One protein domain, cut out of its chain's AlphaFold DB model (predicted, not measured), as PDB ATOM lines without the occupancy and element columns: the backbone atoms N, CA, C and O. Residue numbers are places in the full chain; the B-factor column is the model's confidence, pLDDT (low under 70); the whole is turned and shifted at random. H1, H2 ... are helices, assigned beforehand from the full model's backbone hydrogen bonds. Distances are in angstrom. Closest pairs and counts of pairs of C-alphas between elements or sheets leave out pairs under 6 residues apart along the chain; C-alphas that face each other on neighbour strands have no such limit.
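What this domain is: This is residues 115 to 167 of the 198 residues of a protein of candidate division NC10 bacterium RIFCSPLOWO2_12_FULL_66_18 (UniProt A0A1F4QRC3). This domain has little regular structure: it is mostly loops, with the long stretch 115 to 135 passing along the outside to H1, the chain then turning through H2, and residues 157 to 159 leading inward to H3. Of 53 printed residues, 16 are in three named helices, H1, H2, H3 in chain order, with no named strand; the class is all helix. The whole is compact, with a radius of gyration of the C-alphas of 10.3 A, and spans 25 by 23 by 15 A.

Where its parts are: Find C-alpha 136 at (-5.481, -53.546, 6.373), where H1, residues 136 to 141, begins and runs 8.8 A. H3, residues 160 to 165, runs 9.1 A to C-alpha 165 at (-6.223, -40.425, 12.890). H2, residues 148 to 151, measures 5.3 A.

How they stand to each other: H1 and H3 only just touch, with 3 pairs of C-alphas within 8 A, the closest being Val 139 and Leu 162 at 6.9 A. They run the same way at a shallow tilt of 34.8 degrees, only just short of steep. H1 and H2 are close but not clearly touching; their closest C-alphas, Val 139 and Ser 151, are 7.2 A apart. H2 and H3 are apart. Every O i to N i+4 pair in H1 and H3 is within hydrogen-bond range; H2 is too short for one.

The domain as a whole: The two farthest C-alphas, Cys 115 and Lys 137, are 25.9 A apart. The printed part has no cut, both links between helices are short, and no printed residue is under 70 in pLDDT.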
ATOM      1  N   CYS A 115       5.229 -33.210  -1.804       87.50
ATOM      2  CA  CYS A 115       3.777 -33.303  -1.668       87.50
ATOM      3  C   CYS A 115       3.254 -34.749  -1.788       87.50
ATOM      4  O   CYS A 115       3.813 -35.569  -2.515       87.50
ATOM      5  N   GLY A 116       2.201 -35.077  -1.040       86.06
ATOM      6  CA  GLY A 116       1.466 -36.337  -1.136       86.06
ATOM      7  C   GLY A 116       0.269 -36.261  -2.090       86.06
ATOM      8  O   GLY A 116      -0.079 -35.185  -2.567       86.06
ATOM      9  N   PRO A 117      -0.443 -37.382  -2.306       83.31
ATOM     10  CA  PRO A 117      -1.618 -37.423  -3.186       83.31
ATOM     11  C   PRO A 117      -2.788 -36.554  -2.689       83.31
ATOM     12  O   PRO A 117      -3.735 -36.317  -3.425       83.31
ATOM     13  N   CYS A 118      -2.741 -36.089  -1.438       85.12
ATOM     14  CA  CYS A 118      -3.716 -35.169  -0.855       85.12
ATOM     15  C   CYS A 118      -3.403 -33.683  -1.105       85.12
ATOM     16  O   CYS A 118      -4.090 -32.830  -0.552       85.12
ATOM     17  N   GLY A 119      -2.346 -33.352  -1.856       86.69
ATOM     18  CA  GLY A 119      -1.964 -31.961  -2.119       86.69
ATOM     19  C   GLY A 119      -1.226 -31.266  -0.965       86.69
ATOM     20  O   GLY A 119      -0.888 -30.092  -1.074       86.69
ATOM     21  N   ARG A 120      -0.933 -31.980   0.131       87.62
ATOM     22  CA  ARG A 120      -0.175 -31.466   1.286       87.62
ATOM     23  C   ARG A 120       1.225 -32.059   1.357       87.62
ATOM     24  O   ARG A 120       1.477 -33.140   0.823       87.62
ATOM     25  N   THR A 121       2.116 -31.409   2.108       88.94
ATOM     26  CA  THR A 121       3.442 -31.957   2.415       88.94
ATOM     27  C   THR A 121       3.334 -33.357   3.019       88.94
ATOM     28  O   THR A 121       2.463 -33.608   3.855       88.94
ATOM     29  N   LEU A 122       4.216 -34.277   2.614       89.31
ATOM     30  CA  LEU A 122       4.198 -35.653   3.118       89.31
ATOM     31  C   LEU A 122       4.196 -35.691   4.654       89.31
ATOM     32  O   LEU A 122       5.094 -35.134   5.286       89.31
ATOM     33  N   CYS A 123       3.251 -36.425   5.256       87.62
ATOM     34  CA  CYS A 123       3.127 -36.551   6.715       87.62
ATOM     35  C   CYS A 123       4.436 -37.017   7.370       87.62
ATOM     36  O   CYS A 123       4.799 -36.549   8.443       87.62
ATOM     37  N   CYS A 124       5.185 -37.899   6.694       84.25
ATOM     38  CA  CYS A 124       6.478 -38.390   7.173       84.25
ATOM     39  C   CYS A 124       7.599 -37.342   7.208       84.25
ATOM     40  O   CYS A 124       8.621 -37.557   7.866       84.25
ATOM     41  N   LYS A 125       7.428 -36.239   6.478       84.94
ATOM     42  CA  LYS A 125       8.351 -35.108   6.408       84.94
ATOM     43  C   LYS A 125       7.929 -33.963   7.331       84.94
ATOM     44  O   LYS A 125       8.800 -33.228   7.772       84.94
ATOM     45  N   SER A 126       6.633 -33.836   7.621       86.19
ATOM     46  CA  SER A 126       6.075 -32.781   8.470       86.19
ATOM     47  C   SER A 126       5.951 -33.210   9.936       86.19
ATOM     48  O   SER A 126       6.882 -33.019  10.710       86.19
ATOM     49  N   PHE A 127       4.820 -33.797  10.328       84.00
ATOM     50  CA  PHE A 127       4.454 -34.012  11.733       84.00
ATOM     51  C   PHE A 127       4.588 -35.466  12.207       84.00
ATOM     52  O   PHE A 127       4.549 -35.726  13.405       84.00
ATOM     53  N   LEU A 128       4.771 -36.429  11.296       84.75
ATOM     54  CA  LEU A 128       4.814 -37.859  11.617       84.75
ATOM     55  C   LEU A 128       6.157 -38.495  11.209       84.75
ATOM     56  O   LEU A 128       6.194 -39.343  10.318       84.75
ATOM     57  N   PRO A 129       7.290 -38.102  11.825       75.88
ATOM     58  CA  PRO A 129       8.614 -38.570  11.412       75.88
ATOM     59  C   PRO A 129       8.827 -40.070  11.656       75.88
ATOM     60  O   PRO A 129       9.674 -40.665  10.990       75.88
ATOM     61  N   GLY A 130       8.078 -40.658  12.595       80.56
ATOM     62  CA  GLY A 130       8.027 -42.094  12.846       80.56
ATOM     63  C   GLY A 130       7.063 -42.803  11.899       80.56
ATOM     64  O   GLY A 130       6.078 -42.235  11.435       80.56
ATOM     65  N   PHE A 131       7.343 -44.066  11.597       80.94
ATOM     66  CA  PHE A 131       6.547 -44.855  10.668       80.94
ATOM     67  C   PHE A 131       5.631 -45.813  11.426       80.94
ATOM     68  O   PHE A 131       6.052 -46.936  11.696       80.94
ATOM     69  N   PRO A 132       4.385 -45.421  11.755       83.12
ATOM     70  CA  PRO A 132       3.462 -46.372  12.341       83.12
ATOM     71  C   PRO A 132       3.146 -47.469  11.325       83.12
ATOM     72  O   PRO A 132       3.015 -47.209  10.116       83.12
ATOM     73  N   THR A 133       3.047 -48.693  11.832       83.44
ATOM     74  CA  THR A 133       2.540 -49.831  11.076       83.44
ATOM     75  C   THR A 133       1.050 -49.630  10.865       83.44
ATOM     76  O   THR A 133       0.310 -49.395  11.815       83.44
ATOM     77  N   VAL A 134       0.611 -49.719   9.615       86.44
ATOM     78  CA  VAL A 134      -0.802 -49.606   9.256       86.44
ATOM     79  C   VAL A 134      -1.263 -50.986   8.834       86.44
ATOM     80  O   VAL A 134      -0.658 -51.592   7.950       86.44
ATOM     81  N   SER A 135      -2.303 -51.496   9.486       88.06
ATOM     82  CA  SER A 135      -2.908 -52.769   9.114       88.06
ATOM     83  C   SER A 135      -4.035 -52.548   8.106       88.06
ATOM     84  O   SER A 135      -4.662 -51.490   8.074       88.06
ATOM     85  N   VAL A 136      -4.339 -53.571   7.306       87.06
ATOM     86  CA  VAL A 136      -5.481 -53.546   6.373       87.06
ATOM     87  C   VAL A 136      -6.811 -53.342   7.117       87.06
ATOM     88  O   VAL A 136      -7.744 -52.779   6.550       87.06
ATOM     89  N   LYS A 137      -6.899 -53.757   8.392       86.94
ATOM     90  CA  LYS A 137      -8.085 -53.556   9.238       86.94
ATOM     91  C   LYS A 137      -8.384 -52.070   9.444       86.94
ATOM     92  O   LYS A 137      -9.496 -51.657   9.146       86.94
ATOM     93  N   LEU A 138      -7.371 -51.268   9.787       85.81
ATOM     94  CA  LEU A 138      -7.518 -49.814   9.965       85.81
ATOM     95  C   LEU A 138      -8.038 -49.125   8.701       85.81
ATOM     96  O   LEU A 138      -8.907 -48.263   8.757       85.81
ATOM     97  N   VAL A 139      -7.535 -49.543   7.536       88.12
ATOM     98  CA  VAL A 139      -7.971 -48.987   6.247       88.12
ATOM     99  C   VAL A 139      -9.459 -49.269   6.005       88.12
ATOM    100  O   VAL A 139     -10.193 -48.385   5.563       88.12
ATOM    101  N   LYS A 140      -9.908 -50.489   6.325       86.62
ATOM    102  CA  LYS A 140     -11.316 -50.894   6.213       86.62
ATOM    103  C   LYS A 140     -12.208 -50.159   7.216       86.62
ATOM    104  O   LYS A 140     -13.291 -49.727   6.837       86.62
ATOM    105  N   GLU A 141     -11.758 -49.997   8.458       86.88
ATOM    106  CA  GLU A 141     -12.485 -49.275   9.516       86.88
ATOM    107  C   GLU A 141     -12.720 -47.807   9.138       86.88
ATOM    108  O   GLU A 141     -13.814 -47.282   9.332       86.88
ATOM    109  N   GLN A 142     -11.741 -47.180   8.485       83.44
ATOM    110  CA  GLN A 142     -11.857 -45.823   7.946       83.44
ATOM    111  C   GLN A 142     -12.585 -45.748   6.596       83.44
ATOM    112  O   GLN A 142     -12.623 -44.689   5.970       83.44
ATOM    113  N   LYS A 143     -13.163 -46.862   6.126       85.69
ATOM    114  CA  LYS A 143     -13.896 -46.964   4.854       85.69
ATOM    115  C   LYS A 143     -13.081 -46.471   3.647       85.69
ATOM    116  O   LYS A 143     -13.647 -46.002   2.661       85.69
ATOM    117  N   PHE A 144     -11.751 -46.588   3.700       84.06
ATOM    118  CA  PHE A 144     -10.892 -46.226   2.576       84.06
ATOM    119  C   PHE A 144     -10.867 -47.372   1.549       84.06
ATOM    120  O   PHE A 144     -10.721 -48.536   1.940       84.06
ATOM    121  N   PRO A 145     -10.951 -47.093   0.235       87.00
ATOM    122  CA  PRO A 145     -10.805 -48.134  -0.777       87.00
ATOM    123  C   PRO A 145      -9.436 -48.817  -0.678       87.00
ATOM    124  O   PRO A 145      -8.408 -48.142  -0.618       87.00
ATOM    125  N   LEU A 146      -9.422 -50.153  -0.720       86.00
ATOM    126  CA  LEU A 146      -8.199 -50.975  -0.682       86.00
ATOM    127  C   LEU A 146      -7.430 -51.009  -2.010       86.00
ATOM    128  O   LEU A 146      -6.448 -51.736  -2.147       86.00
ATOM    129  N   THR A 147      -7.875 -50.239  -3.001       87.12
ATOM    130  CA  THR A 147      -7.166 -50.075  -4.268       87.12
ATOM    131  C   THR A 147      -5.846 -49.334  -4.020       87.12
ATOM    132  O   THR A 147      -5.888 -48.283  -3.365       87.12
ATOM    133  N   PRO A 148      -4.701 -49.800  -4.555       82.00
ATOM    134  CA  PRO A 148      -3.387 -49.195  -4.324       82.00
ATOM    135  C   PRO A 148      -3.354 -47.675  -4.524       82.00
ATOM    136  O   PRO A 148      -2.845 -46.968  -3.659       82.00
ATOM    137  N   ASP A 149      -4.008 -47.164  -5.568       84.12
ATOM    138  CA  ASP A 149      -4.071 -45.728  -5.891       84.12
ATOM    139  C   ASP A 149      -4.685 -44.876  -4.774       84.12
ATOM    140  O   ASP A 149      -4.387 -43.692  -4.607       84.12
ATOM    141  N   ARG A 150      -5.573 -45.489  -3.988       84.75
ATOM    142  CA  ARG A 150      -6.276 -44.851  -2.882       84.75
ATOM    143  C   ARG A 150      -5.589 -45.171  -1.558       84.75
ATOM    144  O   ARG A 150      -5.300 -44.241  -0.818       84.75
ATOM    145  N   SER A 151      -5.308 -46.422  -1.215       85.81
ATOM    146  CA  SER A 151      -4.801 -46.764   0.124       85.81
ATOM    147  C   SER A 151      -3.291 -46.573   0.307       85.81
ATOM    148  O   SER A 151      -2.828 -46.451   1.446       85.81
ATOM    149  N   ALA A 152      -2.510 -46.542  -0.776       89.69
ATOM    150  CA  ALA A 152      -1.067 -46.338  -0.705       89.69
ATOM    151  C   ALA A 152      -0.698 -44.845  -0.693       89.69
ATOM    152  O   ALA A 152      -1.396 -43.983  -1.224       89.69
ATOM    153  N   GLY A 153       0.408 -44.522  -0.027       88.81
ATOM    154  CA  GLY A 153       1.069 -43.226  -0.156       88.81
ATOM    155  C   GLY A 153       2.100 -43.230  -1.286       88.81
ATOM    156  O   GLY A 153       2.374 -44.267  -1.881       88.81
ATOM    157  N   MET A 154       2.780 -42.096  -1.484       88.94
ATOM    158  CA  MET A 154       3.867 -41.941  -2.476       88.94
ATOM    159  C   MET A 154       5.015 -42.953  -2.319       88.94
ATOM    160  O   MET A 154       5.796 -43.158  -3.235       88.94
ATOM    161  N   CYS A 155       5.130 -43.577  -1.146       89.12
ATOM    162  CA  CYS A 155       6.115 -44.617  -0.859       89.12
ATOM    163  C   CYS A 155       5.678 -46.037  -1.260       89.12
ATOM    164  O   CYS A 155       6.355 -46.992  -0.887       89.12
ATOM    165  N   GLY A 156       4.513 -46.206  -1.896       87.62
ATOM    166  CA  GLY A 156       3.961 -47.515  -2.273       87.62
ATOM    167  C   GLY A 156       3.443 -48.363  -1.104       87.62
ATOM    168  O   GLY A 156       2.936 -49.458  -1.310       87.62
ATOM    169  N   ARG A 157       3.536 -47.871   0.140       89.00
ATOM    170  CA  ARG A 157       2.964 -48.514   1.336       89.00
ATOM    171  C   ARG A 157       1.694 -47.813   1.789       89.00
ATOM    172  O   ARG A 157       1.472 -46.651   1.451       89.00
ATOM    173  N   LEU A 158       0.915 -48.492   2.630       90.38
ATOM    174  CA  LEU A 158      -0.275 -47.926   3.264       90.38
ATOM    175  C   LEU A 158       0.016 -46.572   3.935       90.38
ATOM    176  O   LEU A 158       1.077 -46.357   4.544       90.38
ATOM    177  N   LYS A 159      -0.941 -45.653   3.796       89.38
ATOM    178  CA  LYS A 159      -0.871 -44.277   4.297       89.38
ATOM    179  C   LYS A 159      -0.719 -44.234   5.818       89.38
ATOM    180  O   LYS A 159      -1.615 -44.632   6.551       89.38
ATOM    181  N   CYS A 160       0.400 -43.693   6.303       87.31
ATOM    182  CA  CYS A 160       0.660 -43.555   7.742       87.31
ATOM    183  C   CYS A 160      -0.267 -42.567   8.460       87.31
ATOM    184  O   CYS A 160      -0.390 -42.667   9.675       87.31
ATOM    185  N   CYS A 161      -0.916 -41.652   7.735       85.62
ATOM    186  CA  CYS A 161      -1.905 -40.740   8.307       85.62
ATOM    187  C   CYS A 161      -3.143 -41.473   8.842       85.62
ATOM    188  O   CYS A 161      -3.707 -41.032   9.832       85.62
ATOM    189  N   LEU A 162      -3.498 -42.633   8.273       86.75
ATOM    190  CA  LEU A 162      -4.645 -43.422   8.733       86.75
ATOM    191  C   LEU A 162      -4.446 -43.873  10.188       86.75
ATOM    192  O   LEU A 162      -5.323 -43.697  11.021       86.75
ATOM    193  N   ALA A 163      -3.246 -44.359  10.524       85.38
ATOM    194  CA  ALA A 163      -2.910 -44.720  11.903       85.38
ATOM    195  C   ALA A 163      -2.771 -43.505  12.834       85.38
ATOM    196  O   ALA A 163      -2.910 -43.642  14.045       85.38
ATOM    197  N   TYR A 164      -2.459 -42.323  12.298       84.25
ATOM    198  CA  TYR A 164      -2.434 -41.104  13.103       84.25
ATOM    199  C   TYR A 164      -3.851 -40.703  13.534       84.25
ATOM    200  O   TYR A 164      -4.059 -40.399  14.703       84.25
ATOM    201  N   GLU A 165      -4.823 -40.779  12.624       82.06
ATOM    202  CA  GLU A 165      -6.223 -40.425  12.890       82.06
ATOM    203  C   GLU A 165      -6.909 -41.357  13.902       82.06
ATOM    204  O   GLU A 165      -7.727 -40.889  14.688       82.06
ATOM    205  N   THR A 166      -6.569 -42.651  13.940       78.00
ATOM    206  CA  THR A 166      -7.142 -43.596  14.922       78.00
ATOM    207  C   THR A 166      -6.410 -43.623  16.264       78.00
ATOM    208  O   THR A 166      -6.819 -44.339  17.173       78.00
ATOM    209  N   GLY A 167      -5.311 -42.879  16.418       71.25
ATOM    210  CA  GLY A 167      -4.488 -42.923  17.632       71.25
ATOM    211  C   GLY A 167      -3.673 -44.216  17.808       71.25
ATOM    212  O   GLY A 167      -2.947 -44.346  18.797       71.25
TER     213      GLY A 167